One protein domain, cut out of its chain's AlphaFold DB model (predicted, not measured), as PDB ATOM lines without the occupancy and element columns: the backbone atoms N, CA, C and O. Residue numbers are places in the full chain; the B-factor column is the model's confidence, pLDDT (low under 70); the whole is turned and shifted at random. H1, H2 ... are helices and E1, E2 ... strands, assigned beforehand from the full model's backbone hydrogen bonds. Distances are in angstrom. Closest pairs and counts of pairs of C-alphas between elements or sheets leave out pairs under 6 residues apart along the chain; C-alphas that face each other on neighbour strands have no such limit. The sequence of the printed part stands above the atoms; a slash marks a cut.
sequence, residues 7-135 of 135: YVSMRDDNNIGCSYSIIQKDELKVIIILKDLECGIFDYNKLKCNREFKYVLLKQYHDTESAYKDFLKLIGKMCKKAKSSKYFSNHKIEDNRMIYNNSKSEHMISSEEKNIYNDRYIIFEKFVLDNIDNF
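What this domain is: This is residues 7 to 135 of the 135 residues of an uncharacterized protein of Clostridiales bacterium (UniProt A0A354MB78). A twisted and curled sheet of seven strands makes the middle, with the long helix H2 over one face and H4 and the short H1 over the other. At one edge E6 and E7 form a small hairpin, and the unnamed stretch of residues 81 to 96 runs from H2 to E6. The printed part has 129 residues, with four named helices and seven named strands in the order E1 E2 E3 E4 H1 E5 H2 E6 E7 H3 H4. The sheet is mixed, in the order E1 E2 E3 E4 E5 E6 E7, and the class is mixed, helices and strands. The whole is compact, with a radius of gyration of the C-alphas of 13.9 A and spans of 39 by 33 by 27 A.

How they stand to each other: E1, residues 7 to 13, E2, 18 to 25, E3, 28 to 35, and E4, 38 to 43, form a meander, each strand the antiparallel neighbour of the one before. Within hydrogen-bond range are N 9 and O 22 at 2.9 A, N 21 and O 32 at 2.8 A, and N 33 and O 40 at 2.9 A. H1, residues 44 to 50, is on the sheet at a height of 7.8 A; its closest C-alphas to E3 are Tyr 44 and Val 30, 4.7 A. E5, residues 55 to 60, is antiparallel to E4, with N 41 and O 57 2.8 A apart. H2, residues 64 to 80, is on the opposite face from H1; the closest C-alphas of H2 and E3 are Phe 71 and Leu 34, 6.8 A. E6, residues 97 to 100, is parallel to E5, with N 98 and O 58 2.9 A apart; E5, H2, E6 are a strand-helix-strand unit, two parallel neighbours with a helix between, its crossover left-handed. E7, residues 106 to 108, forms a hairpin with E6, with N 99 and O 107 2.9 A apart. H3, residues 111 to 116, is not on the sheet and meets H4, residues 118 to 130, only through their link. H4 is on the same face as H1, and H2 is on the opposite face: the arrangement is three layers, helices on both faces of a sheet, with H1 and H4 on one face and H2 on the other; the closest C-alphas of H4 and E4 are those of Phe 124 and Glu 38, 7.0 A apart. In H1, H2 and H4 every O i to N i+4 pair is within hydrogen-bond range; in H3 0 of 2 are, and 1 of 3 O i to N i+3 pairs.

Where its parts are: E1 begins at C-alpha 7, (-38.227, -6.054, 1.064), and measures 19.1 A; E2 measures 23.3 A and E3 23.2 A. H2 measures 24.5 A from C-alpha 64, (-48.112, 17.001, -6.917). H4 measures 18.1 A and ends at C-alpha 130, (-34.390, 16.946, 10.811).

The domain as a whole: The C-alphas of Asp 26 and Glu 112 are the two farthest apart, 40.3 A. The printed part has no cut, and the link from H2 to E6, 16 residues, is long. The mean pLDDT of the printed part is 92.4; residues 102 and 104 are under 70.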
ATOM      1  N   TYR A   7     -37.255  -6.539   0.090       93.62
ATOM      2  CA  TYR A   7     -38.227  -6.054   1.064       93.62
ATOM      3  C   TYR A   7     -38.547  -4.598   0.761       93.62
ATOM      4  O   TYR A   7     -37.652  -3.819   0.427       93.62
ATOM      5  N   VAL A   8     -39.824  -4.243   0.862       94.00
ATOM      6  CA  VAL A   8     -40.315  -2.891   0.600       94.00
ATOM      7  C   VAL A   8     -41.222  -2.493   1.750       94.00
ATOM      8  O   VAL A   8     -42.172  -3.206   2.059       94.00
ATOM      9  N   SER A   9     -40.930  -1.350   2.354       94.00
ATOM     10  CA  SER A   9     -41.835  -0.644   3.256       94.00
ATOM     11  C   SER A   9     -42.181   0.694   2.617       94.00
ATOM     12  O   SER A   9     -41.292   1.351   2.076       94.00
ATOM     13  N   MET A  10     -43.451   1.085   2.626       94.69
ATOM     14  CA  MET A  10     -43.918   2.384   2.140       94.69
ATOM     15  C   MET A  10     -44.855   2.979   3.180       94.69
ATOM     16  O   MET A  10     -45.674   2.260   3.754       94.69
ATOM     17  N   ARG A  11     -44.736   4.286   3.405       95.56
ATOM     18  CA  ARG A  11     -45.562   5.018   4.354       95.56
ATOM     19  C   ARG A  11     -45.880   6.408   3.824       95.56
ATOM     20  O   ARG A  11     -44.977   7.133   3.417       95.56
ATOM     21  N   ASP A  12     -47.154   6.770   3.900       94.25
ATOM     22  CA  ASP A  12     -47.609   8.155   3.839       94.25
ATOM     23  C   ASP A  12     -47.719   8.652   5.285       94.25
ATOM     24  O   ASP A  12     -48.600   8.224   6.037       94.25
ATOM     25  N   ASP A  13     -46.759   9.465   5.721       92.25
ATOM     26  CA  ASP A  13     -46.668   9.935   7.101       92.25
ATOM     27  C   ASP A  13     -47.168  11.375   7.215       92.25
ATOM     28  O   ASP A  13     -46.445  12.348   6.990       92.25
ATOM     29  N   ASN A  14     -48.438  11.499   7.598       90.19
ATOM     30  CA  ASN A  14     -49.097  12.787   7.787       90.19
ATOM     31  C   ASN A  14     -48.515  13.603   8.954       90.19
ATOM     32  O   ASN A  14     -48.711  14.815   8.973       90.19
ATOM     33  N   ASN A  15     -47.804  12.987   9.910       91.06
ATOM     34  CA  ASN A  15     -47.248  13.714  11.059       91.06
ATOM     35  C   ASN A  15     -46.052  14.575  10.652       91.06
ATOM     36  O   ASN A  15     -45.890  15.686  11.148       91.06
ATOM     37  N   ILE A  16     -45.230  14.059   9.738       92.62
ATOM     38  CA  ILE A  16     -44.075  14.772   9.175       92.62
ATOM     39  C   ILE A  16     -44.356  15.297   7.758       92.62
ATOM     40  O   ILE A  16     -43.512  15.946   7.146       92.62
ATOM     41  N   GLY A  17     -45.561  15.056   7.239       93.81
ATOM     42  CA  GLY A  17     -46.052  15.601   5.977       93.81
ATOM     43  C   GLY A  17     -45.292  15.106   4.749       93.81
ATOM     44  O   GLY A  17     -45.049  15.902   3.843       93.81
ATOM     45  N   CYS A  18     -44.887  13.833   4.705       97.38
ATOM     46  CA  CYS A  18     -44.183  13.259   3.554       97.38
ATOM     47  C   CYS A  18     -44.627  11.829   3.239       97.38
ATOM     48  O   CYS A  18     -45.151  11.118   4.095       97.38
ATOM     49  N   SER A  19     -44.305  11.371   2.034       98.25
ATOM     50  CA  SER A  19     -44.361   9.956   1.669       98.25
ATOM     51  C   SER A  19     -42.945   9.422   1.542       98.25
ATOM     52  O   SER A  19     -42.083  10.071   0.951       98.25
ATOM     53  N   TYR A  20     -42.672   8.231   2.060       98.25
ATOM     54  CA  TYR A  20     -41.367   7.604   1.881       98.25
ATOM     55  C   TYR A  20     -41.470   6.095   1.709       98.25
ATOM     56  O   TYR A  20     -42.461   5.457   2.068       98.25
ATOM     57  N   SER A  21     -40.435   5.506   1.119       98.19
ATOM     58  CA  SER A  21     -40.313   4.063   0.984       98.19
ATOM     59  C   SER A  21     -38.879   3.608   1.180       98.19
ATOM     60  O   SER A  21     -37.957   4.178   0.599       98.19
ATOM     61  N   ILE A  22     -38.699   2.557   1.975       97.50
ATOM     62  CA  ILE A  22     -37.414   1.897   2.194       97.50
ATOM     63  C   ILE A  22     -37.422   0.580   1.427       97.50
ATOM     64  O   ILE A  22     -38.312  -0.255   1.602       97.50
ATOM     65  N   ILE A  23     -36.408   0.392   0.588       97.12
ATOM     66  CA  ILE A  23     -36.227  -0.803  -0.230       97.12
ATOM     67  C   ILE A  23     -34.917  -1.456   0.176       97.12
ATOM     68  O   ILE A  23     -33.842  -0.871   0.032       97.12
ATOM     69  N   GLN A  24     -35.017  -2.688   0.659       95.88
ATOM     70  CA  GLN A  24     -33.888  -3.472   1.133       95.88
ATOM     71  C   GLN A  24     -33.606  -4.644   0.195       95.88
ATOM     72  O   GLN A  24     -34.518  -5.357  -0.236       95.88
ATOM     73  N   LYS A  25     -32.319  -4.851  -0.089       93.44
ATOM     74  CA  LYS A  25     -31.775  -5.989  -0.833       93.44
ATOM     75  C   LYS A  25     -30.553  -6.516  -0.101       93.44
ATOM     76  O   LYS A  25     -29.490  -5.907  -0.159       93.44
ATOM     77  N   ASP A  26     -30.716  -7.659   0.554       88.88
ATOM     78  CA  ASP A  26     -29.773  -8.163   1.559       88.88
ATOM     79  C   ASP A  26     -29.499  -7.083   2.623       88.88
ATOM     80  O   ASP A  26     -30.430  -6.654   3.302       88.88
ATOM     81  N   GLU A  27     -28.258  -6.613   2.742       89.25
ATOM     82  CA  GLU A  27     -27.825  -5.586   3.697       89.25
ATOM     83  C   GLU A  27     -27.941  -4.155   3.137       89.25
ATOM     84  O   GLU A  27     -27.893  -3.176   3.887       89.25
ATOM     85  N   LEU A  28     -28.128  -4.015   1.819       92.25
ATOM     86  CA  LEU A  28     -28.196  -2.719   1.147       92.25
ATOM     87  C   LEU A  28     -29.608  -2.151   1.246       92.25
ATOM     88  O   LEU A  28     -30.587  -2.821   0.904       92.25
ATOM     89  N   LYS A  29     -29.710  -0.892   1.674       94.94
ATOM     90  CA  LYS A  29     -30.982  -0.190   1.842       94.94
ATOM     91  C   LYS A  29     -30.945   1.143   1.120       94.94
ATOM     92  O   LYS A  29     -30.016   1.926   1.294       94.94
ATOM     93  N   VAL A  30     -31.994   1.411   0.359       96.12
ATOM     94  CA  VAL A  30     -32.257   2.737  -0.198       96.12
ATOM     95  C   VAL A  30     -33.548   3.272   0.378       96.12
ATOM     96  O   VAL A  30     -34.488   2.505   0.594       96.12
ATOM     97  N   ILE A  31     -33.600   4.577   0.597       97.62
ATOM     98  CA  ILE A  31     -34.834   5.279   0.931       97.62
ATOM     99  C   ILE A  31     -35.185   6.232  -0.206       97.62
ATOM    100  O   ILE A  31     -34.319   6.902  -0.768       97.62
ATOM    101  N   ILE A  32     -36.461   6.258  -0.563       98.31
ATOM    102  CA  ILE A  32     -37.049   7.218  -1.486       98.31
ATOM    103  C   ILE A  32     -37.961   8.102  -0.647       98.31
ATOM    104  O   ILE A  32     -38.835   7.572   0.031       98.31
ATOM    105  N   ILE A  33     -37.755   9.414  -0.675       98.38
ATOM    106  CA  ILE A  33     -38.518  10.389   0.115       98.38
ATOM    107  C   ILE A  33     -39.155  11.373  -0.852       98.38
ATOM    108  O   ILE A  33     -38.435  11.989  -1.634       98.38
ATOM    109  N   LEU A  34     -40.472  11.530  -0.774       98.44
ATOM    110  CA  LEU A  34     -41.253  12.549  -1.457       98.44
ATOM    111  C   LEU A  34     -41.793  13.544  -0.422       98.44
ATOM    112  O   LEU A  34     -42.616  13.184   0.423       98.44
ATOM    113  N   LYS A  35     -41.365  14.803  -0.521       97.88
ATOM    114  CA  LYS A  35     -41.914  15.928   0.245       97.88
ATOM    115  C   LYS A  35     -42.300  17.039  -0.719       97.88
ATOM    116  O   LYS A  35     -41.456  17.535  -1.457       97.88
ATOM    117  N   ASP A  36     -43.568  17.433  -0.691       96.31
ATOM    118  CA  ASP A  36     -44.146  18.423  -1.604       96.31
ATOM    119  C   ASP A  36     -43.857  18.082  -3.078       96.31
ATOM    120  O   ASP A  36     -44.453  17.165  -3.640       96.31
ATOM    121  N   LEU A  37     -42.923  18.807  -3.694       96.56
ATOM    122  CA  LEU A  37     -42.518  18.673  -5.089       96.56
ATOM    123  C   LEU A  37     -41.060  18.210  -5.228       96.56
ATOM    124  O   LEU A  37     -40.465  18.386  -6.290       96.56
ATOM    125  N   GLU A  38     -40.481  17.639  -4.173       97.62
ATOM    126  CA  GLU A  38     -39.111  17.130  -4.129       97.62
ATOM    127  C   GLU A  38     -39.121  15.628  -3.850       97.62
ATOM    128  O   GLU A  38     -39.666  15.179  -2.841       97.62
ATOM    129  N   CYS A  39     -38.499  14.840  -4.729       97.69
ATOM    130  CA  CYS A  39     -38.327  13.404  -4.533       97.69
ATOM    131  C   CYS A  39     -36.849  13.019  -4.581       97.69
ATOM    132  O   CYS A  39     -36.219  13.063  -5.640       97.69
ATOM    133  N   GLY A  40     -36.299  12.591  -3.448       97.12
ATOM    134  CA  GLY A  40     -34.913  12.145  -3.321       97.12
ATOM    135  C   GLY A  40     -34.793  10.630  -3.183       97.12
ATOM    136  O   GLY A  40     -35.631   9.993  -2.550       97.12
ATOM    137  N   ILE A  41     -33.735  10.050  -3.751       96.69
ATOM    138  CA  ILE A  41     -33.306   8.665  -3.514       96.69
ATOM    139  C   ILE A  41     -31.963   8.704  -2.799       96.69
ATOM    140  O   ILE A  41     -31.018   9.300  -3.316       96.69
ATOM    141  N   PHE A  42     -31.852   8.018  -1.669       95.44
ATOM    142  CA  PHE A  42     -30.663   8.027  -0.823       95.44
ATOM    143  C   PHE A  42     -30.217   6.609  -0.482       95.44
ATOM    144  O   PHE A  42     -31.031   5.688  -0.406       95.44
ATOM    145  N   ASP A  43     -28.920   6.457  -0.222       94.06
ATOM    146  CA  ASP A  43     -28.412   5.326   0.555       94.06
ATOM    147  C   ASP A  43     -28.918   5.493   1.993       94.06
ATOM    148  O   ASP A  43     -28.548   6.443   2.685       94.06
ATOM    149  N   TYR A  44     -29.810   4.602   2.426       94.81
ATOM    150  CA  TYR A  44     -30.473   4.744   3.719       94.81
ATOM    151  C   TYR A  44     -29.505   4.528   4.883       94.81
ATOM    152  O   TYR A  44     -29.632   5.197   5.903       94.81
ATOM    153  N   ASN A  45     -28.512   3.648   4.729       90.88
ATOM    154  CA  ASN A  45     -27.545   3.381   5.791       90.88
ATOM    155  C   ASN A  45     -26.626   4.592   5.989       90.88
ATOM    156  O   ASN A  45     -26.415   5.022   7.122       90.88
ATOM    157  N   LYS A  46     -26.123   5.189   4.900       91.50
ATOM    158  CA  LYS A  46     -25.303   6.412   4.985       91.50
ATOM    159  C   LYS A  46     -26.090   7.598   5.505       91.50
ATOM    160  O   LYS A  46     -25.570   8.350   6.324       91.50
ATOM    161  N   LEU A  47     -27.334   7.743   5.050       93.25
ATOM    162  CA  LEU A  47     -28.217   8.778   5.555       93.25
ATOM    163  C   LEU A  47     -28.390   8.567   7.068       93.25
ATOM    164  O   LEU A  47     -27.898   9.382   7.842       93.25
ATOM    165  N   LYS A  48     -28.992   7.455   7.510       92.88
ATOM    166  CA  LYS A  48     -29.362   7.224   8.919       92.88
ATOM    167  C   LYS A  48     -28.164   7.242   9.878       92.88
ATOM    168  O   LYS A  48     -28.263   7.842  10.942       92.88
ATOM    169  N   CYS A  49     -27.045   6.610   9.519       89.31
ATOM    170  CA  CYS A  49     -25.907   6.449  10.432       89.31
ATOM    171  C   CYS A  49     -24.942   7.639  10.418       89.31
ATOM    172  O   CYS A  49     -24.459   8.038  11.474       89.31
ATOM    173  N   ASN A  50     -24.657   8.209   9.242       89.31
ATOM    174  CA  ASN A  50     -23.655   9.273   9.116       89.31
ATOM    175  C   ASN A  50     -24.284  10.668   9.034       89.31
ATOM    176  O   ASN A  50     -23.555  11.658   9.003       89.31
ATOM    177  N   ARG A  51     -25.620  10.756   8.952       89.56
ATOM    178  CA  ARG A  51     -26.365  11.995   8.671       89.56
ATOM    179  C   ARG A  51     -25.854  12.707   7.415       89.56
ATOM    180  O   ARG A  51     -25.885  13.929   7.310       89.56
ATOM    181  N   GLU A  52     -25.375  11.930   6.444       87.50
ATOM    182  CA  GLU A  52     -24.875  12.451   5.177       87.50
ATOM    183  C   GLU A  52     -26.041  12.690   4.217       87.50
ATOM    184  O   GLU A  52     -26.626  11.741   3.687       87.50
ATOM    185  N   PHE A  53     -26.337  13.958   3.924       90.19
ATOM    186  CA  PHE A  53     -27.260  14.312   2.850       90.19
ATOM    187  C   PHE A  53     -26.588  14.110   1.482       90.19
ATOM    188  O   PHE A  53     -26.065  15.028   0.854       90.19
ATOM    189  N   LYS A  54     -26.556  12.855   1.024       89.31
ATOM    190  CA  LYS A  54     -26.049  12.470  -0.299       89.31
ATOM    191  C   LYS A  54     -27.105  11.672  -1.044       89.31
ATOM    192  O   LYS A  54     -27.338  10.496  -0.762       89.31
ATOM    193  N   TYR A  55     -27.735  12.319  -2.015       91.94
ATOM    194  CA  TYR A  55     -28.717  11.691  -2.889       91.94
ATOM    195  C   TYR A  55     -28.040  11.001  -4.079       91.94
ATOM    196  O   TYR A  55     -27.065  11.482  -4.653       91.94
ATOM    197  N   VAL A  56     -28.606   9.871  -4.492       93.31
ATOM    198  CA  VAL A  56     -28.323   9.221  -5.779       93.31
ATOM    199  C   VAL A  56     -29.036   9.949  -6.917       93.31
ATOM    200  O   VAL A  56     -28.561   9.969  -8.052       93.31
ATOM    201  N   LEU A  57     -30.214  10.492  -6.621       94.25
ATOM    202  CA  LEU A  57     -31.073  11.215  -7.544       94.25
ATOM    203  C   LEU A  57     -31.981  12.126  -6.724       94.25
ATOM    204  O   LEU A  57     -32.577  11.658  -5.756       94.25
ATOM    205  N   LEU A  58     -32.108  13.383  -7.131       95.94
ATOM    206  CA  LEU A  58     -33.101  14.307  -6.600       95.94
ATOM    207  C   LEU A  58     -33.905  14.866  -7.771       95.94
ATOM    208  O   LEU A  58     -33.339  15.468  -8.682       95.94
ATOM    209  N   LYS A  59     -35.212  14.627  -7.770       96.06
ATOM    210  CA  LYS A  59     -36.131  15.117  -8.798       96.06
ATOM    211  C   LYS A  59     -37.018  16.208  -8.226       96.06
ATOM    212  O   LYS A  59     -37.596  16.024  -7.157       96.06
ATOM    213  N   GLN A  60     -37.144  17.295  -8.973       95.56
ATOM    214  CA  GLN A  60     -37.972  18.444  -8.629       95.56
ATOM    215  C   GLN A  60     -39.119  18.535  -9.631       95.56
ATOM    216  O   GLN A  60     -38.901  18.470 -10.844       95.56
ATOM    217  N   TYR A  61     -40.341  18.659  -9.128       94.94
ATOM    218  CA  TYR A  61     -41.564  18.645  -9.929       94.94
ATOM    219  C   TYR A  61     -42.246  20.019  -9.908       94.94
ATOM    220  O   TYR A  61     -41.918  20.886  -9.088       94.94
ATOM    221  N   HIS A  62     -43.206  20.214 -10.810       92.12
ATOM    222  CA  HIS A  62     -44.066  21.403 -10.840       92.12
ATOM    223  C   HIS A  62     -45.454  21.161 -10.247       92.12
ATOM    224  O   HIS A  62     -46.128  22.118  -9.877       92.12
ATOM    225  N   ASP A  63     -45.875  19.900 -10.148       93.50
ATOM    226  CA  ASP A  63     -47.190  19.521  -9.654       93.50
ATOM    227  C   ASP A  63     -47.134  18.224  -8.831       93.50
ATOM    228  O   ASP A  63     -46.262  17.366  -9.018       93.50
ATOM    229  N   THR A  64     -48.069  18.098  -7.891       94.31
ATOM    230  CA  THR A  64     -48.112  17.001  -6.917       94.31
ATOM    231  C   THR A  64     -48.536  15.673  -7.539       94.31
ATOM    232  O   THR A  64     -48.099  14.619  -7.078       94.31
ATOM    233  N   GLU A  65     -49.366  15.694  -8.590       94.31
ATOM    234  CA  GLU A  65     -49.830  14.478  -9.268       94.31
ATOM    235  C   GLU A  65     -48.657  13.774  -9.963       94.31
ATOM    236  O   GLU A  65     -48.425  12.578  -9.759       94.31
ATOM    237  N   SER A  66     -47.873  14.526 -10.736       93.69
ATOM    238  CA  SER A  66     -46.658  14.055 -11.394       93.69
ATOM    239  C   SER A  66     -45.632  13.566 -10.378       93.69
ATOM    240  O   SER A  66     -45.068  12.486 -10.572       93.69
ATOM    241  N   ALA A  67     -45.428  14.311  -9.284       95.62
ATOM    242  CA  ALA A  67     -44.483  13.947  -8.231       95.62
ATOM    243  C   ALA A  67     -44.842  12.599  -7.588       95.62
ATOM    244  O   ALA A  67     -44.015  11.686  -7.552       95.62
ATOM    245  N   TYR A  68     -46.097  12.427  -7.166       96.25
ATOM    246  CA  TYR A  68     -46.552  11.189  -6.531       96.25
ATOM    247  C   TYR A  68     -46.560  10.002  -7.503       96.25
ATOM    248  O   TYR A  68     -46.099   8.902  -7.182       96.25
ATOM    249  N   LYS A  69     -47.011  10.219  -8.743       95.38
ATOM    250  CA  LYS A  69     -46.997   9.181  -9.781       95.38
ATOM    251  C   LYS A  69     -45.584   8.699 -10.083       95.38
ATOM    252  O   LYS A  69     -45.377   7.502 -10.300       95.38
ATOM    253  N   ASP A  70     -44.619   9.609 -10.144       95.00
ATOM    254  CA  ASP A  70     -43.233   9.249 -10.399       95.00
ATOM    255  C   ASP A  70     -42.553   8.636  -9.170       95.00
ATOM    256  O   ASP A  70     -41.823   7.660  -9.320       95.00
ATOM    257  N   PHE A  71     -42.880   9.080  -7.955       97.19
ATOM    258  CA  PHE A  71     -42.463   8.429  -6.709       97.19
ATOM    259  C   PHE A  71     -42.809   6.929  -6.699       97.19
ATOM    260  O   PHE A  71     -41.921   6.086  -6.530       97.19
ATOM    261  N   LEU A  72     -44.057   6.564  -7.017       97.44
ATOM    262  CA  LEU A  72     -44.472   5.158  -7.130       97.44
ATOM    263  C   LEU A  72     -43.691   4.397  -8.220       97.44
ATOM    264  O   LEU A  72     -43.303   3.235  -8.036       97.44
ATOM    265  N   LYS A  73     -43.408   5.045  -9.359       96.00
ATOM    266  CA  LYS A  73     -42.574   4.455 -10.422       96.00
ATOM    267  C   LYS A  73     -41.138   4.233  -9.960       96.00
ATOM    268  O   LYS A  73     -40.551   3.205 -10.305       96.00
ATOM    269  N   LEU A  74     -40.561   5.169  -9.209       96.38
ATOM    270  CA  LEU A  74     -39.208   5.064  -8.669       96.38
ATOM    271  C   LEU A  74     -39.107   3.907  -7.675       96.38
ATOM    272  O   LEU A  74     -38.155   3.133  -7.787       96.38
ATOM    273  N   ILE A  75     -40.110   3.705  -6.811       97.31
ATOM    274  CA  ILE A  75     -40.203   2.522  -5.938       97.31
ATOM    275  C   ILE A  75     -40.145   1.247  -6.784       97.31
ATOM    276  O   ILE A  75     -39.230   0.430  -6.637       97.31
ATOM    277  N   GLY A  76     -41.052   1.107  -7.756       96.00
ATOM    278  CA  GLY A  76     -41.086  -0.066  -8.635       96.00
ATOM    279  C   GLY A  76     -39.781  -0.276  -9.419       96.00
ATOM    280  O   GLY A  76     -39.335  -1.411  -9.614       96.00
ATOM    281  N   LYS A  77     -39.126   0.810  -9.843       95.25
ATOM    282  CA  LYS A  77     -37.818   0.780 -10.513       95.25
ATOM    283  C   LYS A  77     -36.733   0.275  -9.568       95.25
ATOM    284  O   LYS A  77     -35.956  -0.593  -9.969       95.25
ATOM    285  N   MET A  78     -36.682   0.773  -8.335       95.31
ATOM    286  CA  MET A  78     -35.692   0.368  -7.338       95.31
ATOM    287  C   MET A  78     -35.857  -1.100  -6.947       95.31
ATOM    288  O   MET A  78     -34.852  -1.809  -6.874       95.31
ATOM    289  N   CYS A  79     -37.088  -1.610  -6.849       94.44
ATOM    290  CA  CYS A  79     -37.353  -3.039  -6.651       94.44
ATOM    291  C   CYS A  79     -36.738  -3.912  -7.758       94.44
ATOM    292  O   CYS A  79     -36.186  -4.971  -7.470       94.44
ATOM    293  N   LYS A  80     -36.728  -3.442  -9.012       93.31
ATOM    294  CA  LYS A  80     -36.199  -4.189 -10.171       93.31
ATOM    295  C   LYS A  80     -34.687  -4.065 -10.389       93.31
ATOM    296  O   LYS A  80     -34.108  -4.896 -11.084       93.31
ATOM    297  N   LYS A  81     -34.026  -3.028  -9.860       92.81
ATOM    298  CA  LYS A  81     -32.584  -2.797 -10.092       92.81
ATOM    299  C   LYS A  81     -31.700  -3.871  -9.439       92.81
ATOM    300  O   LYS A  81     -32.022  -4.373  -8.376       92.81
ATOM    301  N   ALA A  82     -30.571  -4.227 -10.044       92.00
ATOM    302  CA  ALA A  82     -29.613  -5.140  -9.408       92.00
ATOM    303  C   ALA A  82     -28.932  -4.483  -8.191       92.00
ATOM    304  O   ALA A  82     -28.869  -3.247  -8.114       92.00
ATOM    305  N   LYS A  83     -28.392  -5.295  -7.273       91.00
ATOM    306  CA  LYS A  83     -27.626  -4.805  -6.111       91.00
ATOM    307  C   LYS A  83     -26.358  -4.091  -6.555       91.00
ATOM    308  O   LYS A  83     -26.021  -3.055  -6.007       91.00
ATOM    309  N   SER A  84     -25.730  -4.571  -7.623       90.94
ATOM    310  CA  SER A  84     -24.580  -3.928  -8.273       90.94
ATOM    311  C   SER A  84     -24.881  -2.590  -8.971       90.94
ATOM    312  O   SER A  84     -23.981  -1.956  -9.522       90.94
ATOM    313  N   SER A  85     -26.136  -2.128  -8.997       90.81
ATOM    314  CA  SER A  85     -26.472  -0.862  -9.654       90.81
ATOM    315  C   SER A  85     -26.002   0.364  -8.862       90.81
ATOM    316  O   SER A  85     -25.783   0.307  -7.652       90.81
ATOM    317  N   LYS A  86     -25.947   1.519  -9.545       89.50
ATOM    318  CA  LYS A  86     -25.571   2.808  -8.937       89.50
ATOM    319  C   LYS A  86     -26.448   3.268  -7.766       89.50
ATOM    320  O   LYS A  86     -26.094   4.216  -7.079       89.50
ATOM    321  N   TYR A  87     -27.611   2.639  -7.594       88.88
ATOM    322  CA  TYR A  87     -28.549   2.965  -6.528       88.88
ATOM    323  C   TYR A  87     -28.233   2.243  -5.221       88.88
ATOM    324  O   TYR A  87     -28.683   2.719  -4.194       88.88
ATOM    325  N   PHE A  88     -27.487   1.134  -5.249       90.06
ATOM    326  CA  PHE A  88     -27.302   0.274  -4.076       90.06
ATOM    327  C   PHE A  88     -25.835   0.118  -3.653       90.06
ATOM    328  O   PHE A  88     -25.555   0.227  -2.469       90.06
ATOM    329  N   SER A  89     -24.903  -0.157  -4.575       85.62
ATOM    330  CA  SER A  89     -23.490  -0.378  -4.206       85.62
ATOM    331  C   SER A  89     -22.489   0.471  -4.987       85.62
ATOM    332  O   SER A  89     -21.465   0.866  -4.439       85.62
ATOM    333  N   ASN A  90     -22.780   0.808  -6.248       80.00
ATOM    334  CA  ASN A  90     -21.846   1.531  -7.116       80.00
ATOM    335  C   ASN A  90     -22.177   3.029  -7.211       80.00
ATOM    336  O   ASN A  90     -22.422   3.566  -8.297       80.00
ATOM    337  N   HIS A  91     -22.281   3.690  -6.059       75.19
ATOM    338  CA  HIS A  91     -22.615   5.110  -5.999       75.19
ATOM    339  C   HIS A  91     -21.522   5.958  -6.655       75.19
ATOM    340  O   HIS A  91     -20.363   5.913  -6.247       75.19
ATOM    341  N   LYS A  92     -21.907   6.780  -7.635       75.00
ATOM    342  CA  LYS A  92     -21.061   7.858  -8.157       75.00
ATOM    343  C   LYS A  92     -21.491   9.178  -7.535       75.00
ATOM    344  O   LYS A  92     -22.683   9.477  -7.507       75.00
ATOM    345  N   ILE A  93     -20.519   9.938  -7.035       72.12
ATOM    346  CA  ILE A  93     -20.755  11.270  -6.475       72.12
ATOM    347  C   ILE A  93     -20.847  12.252  -7.641       72.12
ATOM    348  O   ILE A  93     -19.835  12.638  -8.216       72.12
ATOM    349  N   GLU A  94     -22.073  12.616  -7.996       79.19
ATOM    350  CA  GLU A  94     -22.408  13.579  -9.044       79.19
ATOM    351  C   GLU A  94     -23.664  14.346  -8.596       79.19
ATOM    352  O   GLU A  94     -24.511  13.790  -7.890       79.19
ATOM    353  N   ASP A  95     -23.808  15.607  -9.012       84.00
ATOM    354  CA  ASP A  95     -25.017  16.399  -8.756       84.00
ATOM    355  C   ASP A  95     -26.167  15.913  -9.656       84.00
ATOM    356  O   ASP A  95     -26.441  16.465 -10.719       84.00
ATOM    357  N   ASN A  96     -26.816  14.828  -9.232       90.12
ATOM    358  CA  ASN A  96     -27.917  14.167  -9.937       90.12
ATOM    359  C   ASN A  96     -29.268  14.855  -9.685       90.12
ATOM    360  O   ASN A  96     -30.251  14.192  -9.346       90.12
ATOM    361  N   ARG A  97     -29.318  16.183  -9.802       93.69
ATOM    362  CA  ARG A  97     -30.571  16.942  -9.741       93.69
ATOM    363  C   ARG A  97     -31.234  16.992 -11.108       93.69
ATOM    364  O   ARG A  97     -30.594  17.323 -12.105       93.69
ATOM    365  N   MET A  98     -32.519  16.671 -11.144       94.31
ATOM    366  CA  MET A  98     -33.328  16.681 -12.356       94.31
ATOM    367  C   MET A  98     -34.604  17.486 -12.149       94.31
ATOM    368  O   MET A  98     -35.218  17.418 -11.084       94.31
ATOM    369  N   ILE A  99     -35.038  18.171 -13.197       93.12
ATOM    370  CA  ILE A  99     -36.332  18.844 -13.244       93.12
ATOM    371  C   ILE A  99     -37.266  18.007 -14.113       93.12
ATOM    372  O   ILE A  99     -36.914  17.607 -15.224       93.12
ATOM    373  N   TYR A 100     -38.455  17.723 -13.588       87.69
ATOM    374  CA  TYR A 100     -39.550  17.124 -14.338       87.69
ATOM    375  C   TYR A 100     -40.465  18.241 -14.826       87.69
ATOM    376  O   TYR A 100     -41.234  18.799 -14.042       87.69
ATOM    377  N   ASN A 101     -40.366  18.590 -16.106       77.31
ATOM    378  CA  ASN A 101     -41.100  19.726 -16.648       77.31
ATOM    379  C   ASN A 101     -42.555  19.367 -17.022       77.31
ATOM    380  O   ASN A 101     -42.926  18.201 -17.178       77.31
ATOM    381  N   ASN A 102     -43.379  20.394 -17.239       69.56
ATOM    382  CA  ASN A 102     -44.807  20.254 -17.573       69.56
ATOM    383  C   ASN A 102     -45.077  19.494 -18.886       69.56
ATOM    384  O   ASN A 102     -46.183  19.001 -19.101       69.56
ATOM    385  N   SER A 103     -44.074  19.358 -19.761       70.12
ATOM    386  CA  SER A 103     -44.168  18.543 -20.980       70.12
ATOM    387  C   SER A 103     -43.904  17.052 -20.734       70.12
ATOM    388  O   SER A 103     -43.807  16.280 -21.687       70.12
ATOM    389  N   LYS A 104     -43.799  16.631 -19.463       68.50
ATOM    390  CA  LYS A 104     -43.439  15.271 -19.032       68.50
ATOM    391  C   LYS A 104     -42.040  14.837 -19.467       68.50
ATOM    392  O   LYS A 104     -41.760  13.636 -19.502       68.50
ATOM    393  N   SER A 105     -41.176  15.792 -19.806       83.50
ATOM    394  CA  SER A 105     -39.772  15.526 -20.094       83.50
ATOM    395  C   SER A 105     -38.900  15.868 -18.891       83.50
ATOM    396  O   SER A 105     -39.289  16.618 -17.993       83.50
ATOM    397  N   GLU A 106     -37.736  15.230 -18.845       90.62
ATOM    398  CA  GLU A 106     -36.795  15.332 -17.738       90.62
ATOM    399  C   GLU A 106     -35.467  15.850 -18.262       90.62
ATOM    400  O   GLU A 106     -34.943  15.318 -19.245       90.62
ATOM    401  N   HIS A 107     -34.900  16.840 -17.584       92.81
ATOM    402  CA  HIS A 107     -33.550  17.314 -17.857       92.81
ATOM    403  C   HIS A 107     -32.752  17.454 -16.564       92.81
ATOM    404  O   HIS A 107     -33.307  17.612 -15.476       92.81
ATOM    405  N   MET A 108     -31.433  17.330 -16.687       93.88
ATOM    406  CA  MET A 108     -30.513  17.651 -15.596       93.88
ATOM    407  C   MET A 108     -30.593  19.145 -15.313       93.88
ATOM    408  O   MET A 108     -30.626  19.925 -16.263       93.88
ATOM    409  N   ILE A 109     -30.586  19.531 -14.038       92.56
ATOM    410  CA  ILE A 109     -30.652  20.944 -13.664       92.56
ATOM    411  C   ILE A 109     -29.495  21.722 -14.307       92.56
ATOM    412  O   ILE A 109     -28.326  21.333 -14.183       92.56
ATOM    413  N   SER A 110     -29.812  22.808 -15.008       91.69
ATOM    414  CA  SER A 110     -28.797  23.686 -15.589       91.69
ATOM    415  C   SER A 110     -28.130  24.552 -14.513       91.69
ATOM    416  O   SER A 110     -28.627  24.687 -13.393       91.69
ATOM    417  N   SER A 111     -26.993  25.169 -14.840       89.50
ATOM    418  CA  SER A 111     -26.313  26.100 -13.928       89.50
ATOM    419  C   SER A 111     -27.187  27.304 -13.565       89.50
ATOM    420  O   SER A 111     -27.152  27.765 -12.427       89.50
ATOM    421  N   GLU A 112     -27.990  27.791 -14.510       90.50
ATOM    422  CA  GLU A 112     -28.919  28.907 -14.323       90.50
ATOM    423  C   GLU A 112     -30.088  28.503 -13.415       90.50
ATOM    424  O   GLU A 112     -30.467  29.244 -12.507       90.50
ATOM    425  N   GLU A 113     -30.624  27.296 -13.612       91.75
ATOM    426  CA  GLU A 113     -31.738  26.767 -12.826       91.75
ATOM    427  C   GLU A 113     -31.340  26.454 -11.380       91.75
ATOM    428  O   GLU A 113     -32.172  26.574 -10.483       91.75
ATOM    429  N   LYS A 114     -30.073  26.116 -11.106       90.12
ATOM    430  CA  LYS A 114     -29.609  25.823  -9.736       90.12
ATOM    431  C   LYS A 114     -29.987  26.906  -8.737       90.12
ATOM    432  O   LYS A 114     -30.428  26.567  -7.645       90.12
ATOM    433  N   ASN A 115     -29.855  28.175  -9.117       89.25
ATOM    434  CA  ASN A 115     -30.204  29.296  -8.244       89.25
ATOM    435  C   ASN A 115     -31.718  29.406  -8.030       89.25
ATOM    436  O   ASN A 115     -32.157  29.704  -6.926       89.25
ATOM    437  N   ILE A 116     -32.515  29.104  -9.060       91.06
ATOM    438  CA  ILE A 116     -33.985  29.144  -9.006       91.06
ATOM    439  C   ILE A 116     -34.524  28.092  -8.027       91.06
ATOM    440  O   ILE A 116     -35.474  28.348  -7.293       91.06
ATOM    441  N   TYR A 117     -33.912  26.908  -8.001       92.50
ATOM    442  CA  TYR A 117     -34.355  25.789  -7.168       92.50
ATOM    443  C   TYR A 117     -33.576  25.645  -5.855       92.50
ATOM    444  O   TYR A 117     -33.829  24.704  -5.097       92.50
ATOM    445  N   ASN A 118     -32.637  26.549  -5.569       93.56
ATOM    446  CA  ASN A 118     -31.751  26.427  -4.416       93.56
ATOM    447  C   ASN A 118     -32.518  26.447  -3.088       93.56
ATOM    448  O   ASN A 118     -32.260  25.622  -2.217       93.56
ATOM    449  N   ASP A 119     -33.509  27.326  -2.953       95.56
ATOM    450  CA  ASP A 119     -34.300  27.419  -1.722       95.56
ATOM    451  C   ASP A 119     -35.094  26.134  -1.472       95.56
ATOM    452  O   ASP A 119     -35.100  25.605  -0.362       95.56
ATOM    453  N   ARG A 120     -35.697  25.572  -2.528       95.44
ATOM    454  CA  ARG A 120     -36.399  24.280  -2.469       95.44
ATOM    455  C   ARG A 120     -35.453  23.159  -2.041       95.44
ATOM    456  O   ARG A 120     -35.807  22.355  -1.184       95.44
ATOM    457  N   TYR A 121     -34.243  23.144  -2.603       95.44
ATOM    458  CA  TYR A 121     -33.193  22.198  -2.234       95.44
ATOM    459  C   TYR A 121     -32.825  22.308  -0.747       95.44
ATOM    460  O   TYR A 121     -32.857  21.298  -0.051       95.44
ATOM    461  N   ILE A 122     -32.547  23.518  -0.248       96.56
ATOM    462  CA  ILE A 122     -32.169  23.754   1.157       96.56
ATOM    463  C   ILE A 122     -33.301  23.347   2.106       96.56
ATOM    464  O   ILE A 122     -33.057  22.706   3.129       96.56
ATOM    465  N   ILE A 123     -34.548  23.694   1.773       97.44
ATOM    466  CA  ILE A 123     -35.725  23.322   2.570       97.44
ATOM    467  C   ILE A 123     -35.859  21.799   2.641       97.44
ATOM    468  O   ILE A 123     -36.089  21.252   3.721       97.44
ATOM    469  N   PHE A 124     -35.691  21.111   1.513       97.88
ATOM    470  CA  PHE A 124     -35.778  19.657   1.454       97.88
ATOM    471  C   PHE A 124     -34.630  18.967   2.194       97.88
ATOM    472  O   PHE A 124     -34.872  18.033   2.957       97.88
ATOM    473  N   GLU A 125     -33.396  19.442   2.022       97.38
ATOM    474  CA  GLU A 125     -32.225  18.954   2.755       97.38
ATOM    475  C   GLU A 125     -32.446  19.052   4.263       97.38
ATOM    476  O   GLU A 125     -32.329  18.053   4.978       97.38
ATOM    477  N   LYS A 126     -32.854  20.232   4.734       97.44
ATOM    478  CA  LYS A 126     -33.165  20.454   6.143       97.44
ATOM    479  C   LYS A 126     -34.269  19.514   6.627       97.44
ATOM    480  O   LYS A 126     -34.102  18.863   7.652       97.44
ATOM    481  N   PHE A 127     -35.364  19.394   5.873       97.94
ATOM    482  CA  PHE A 127     -36.463  18.488   6.209       97.94
ATOM    483  C   PHE A 127     -35.988  17.041   6.394       97.94
ATOM    484  O   PHE A 127     -36.344  16.402   7.386       97.94
ATOM    485  N   VAL A 128     -35.189  16.527   5.454       97.56
ATOM    486  CA  VAL A 128     -34.684  15.149   5.495       97.56
ATOM    487  C   VAL A 128     -33.770  14.938   6.701       97.56
ATOM    488  O   VAL A 128     -33.909  13.931   7.392       97.56
ATOM    489  N   LEU A 129     -32.857  15.872   6.970       96.25
ATOM    490  CA  LEU A 129     -31.924  15.764   8.093       96.25
ATOM    491  C   LEU A 129     -32.631  15.868   9.450       96.25
ATOM    492  O   LEU A 129     -32.310  15.099  10.357       96.25
ATOM    493  N   ASP A 130     -33.627  16.748   9.573       96.00
ATOM    494  CA  ASP A 130     -34.390  16.946  10.811       96.00
ATOM    495  C   ASP A 130     -35.316  15.754  11.128       96.00
ATOM    496  O   ASP A 130     -35.612  15.489  12.292       96.00
ATOM    497  N   ASN A 131     -35.763  15.005  10.111       95.94
ATOM    498  CA  ASN A 131     -36.709  13.888  10.263       95.94
ATOM    499  C   ASN A 131     -36.080  12.509  10.087       95.94
ATOM    500  O   ASN A 131     -36.785  11.500  10.080       95.94
ATOM    501  N   ILE A 132     -34.757  12.446   9.980       94.12
ATOM    502  CA  ILE A 132     -34.046  11.218   9.655       94.12
ATOM    503  C   ILE A 132     -34.351  10.074  10.616       94.12
ATOM    504  O   ILE A 132     -34.470   8.927  10.193       94.12
ATOM    505  N   ASP A 133     -34.528  10.389  11.899       93.44
ATOM    506  CA  ASP A 133     -34.800   9.428  12.962       93.44
ATOM    507  C   ASP A 133     -36.239   8.887  12.906       93.44
ATOM    508  O   ASP A 133     -36.465   7.751  13.323       93.44
ATOM    509  N   ASN A 134     -37.157   9.623  12.269       90.88
ATOM    510  CA  ASN A 134     -38.564   9.253  12.080       90.88
ATOM    511  C   ASN A 134     -38.802   8.335  10.867       90.88
ATOM    512  O   ASN A 134     -39.852   7.694  10.797       90.88
ATOM    513  N   PHE A 135     -37.846   8.266   9.929       89.94
ATOM    514  CA  PHE A 135     -37.912   7.389   8.754       89.94
ATOM    515  C   PHE A 135     -37.583   5.930   9.072       89.94
ATOM    516  O   PHE A 135     -36.503   5.671   9.673       89.94
TER     517      PHE A 135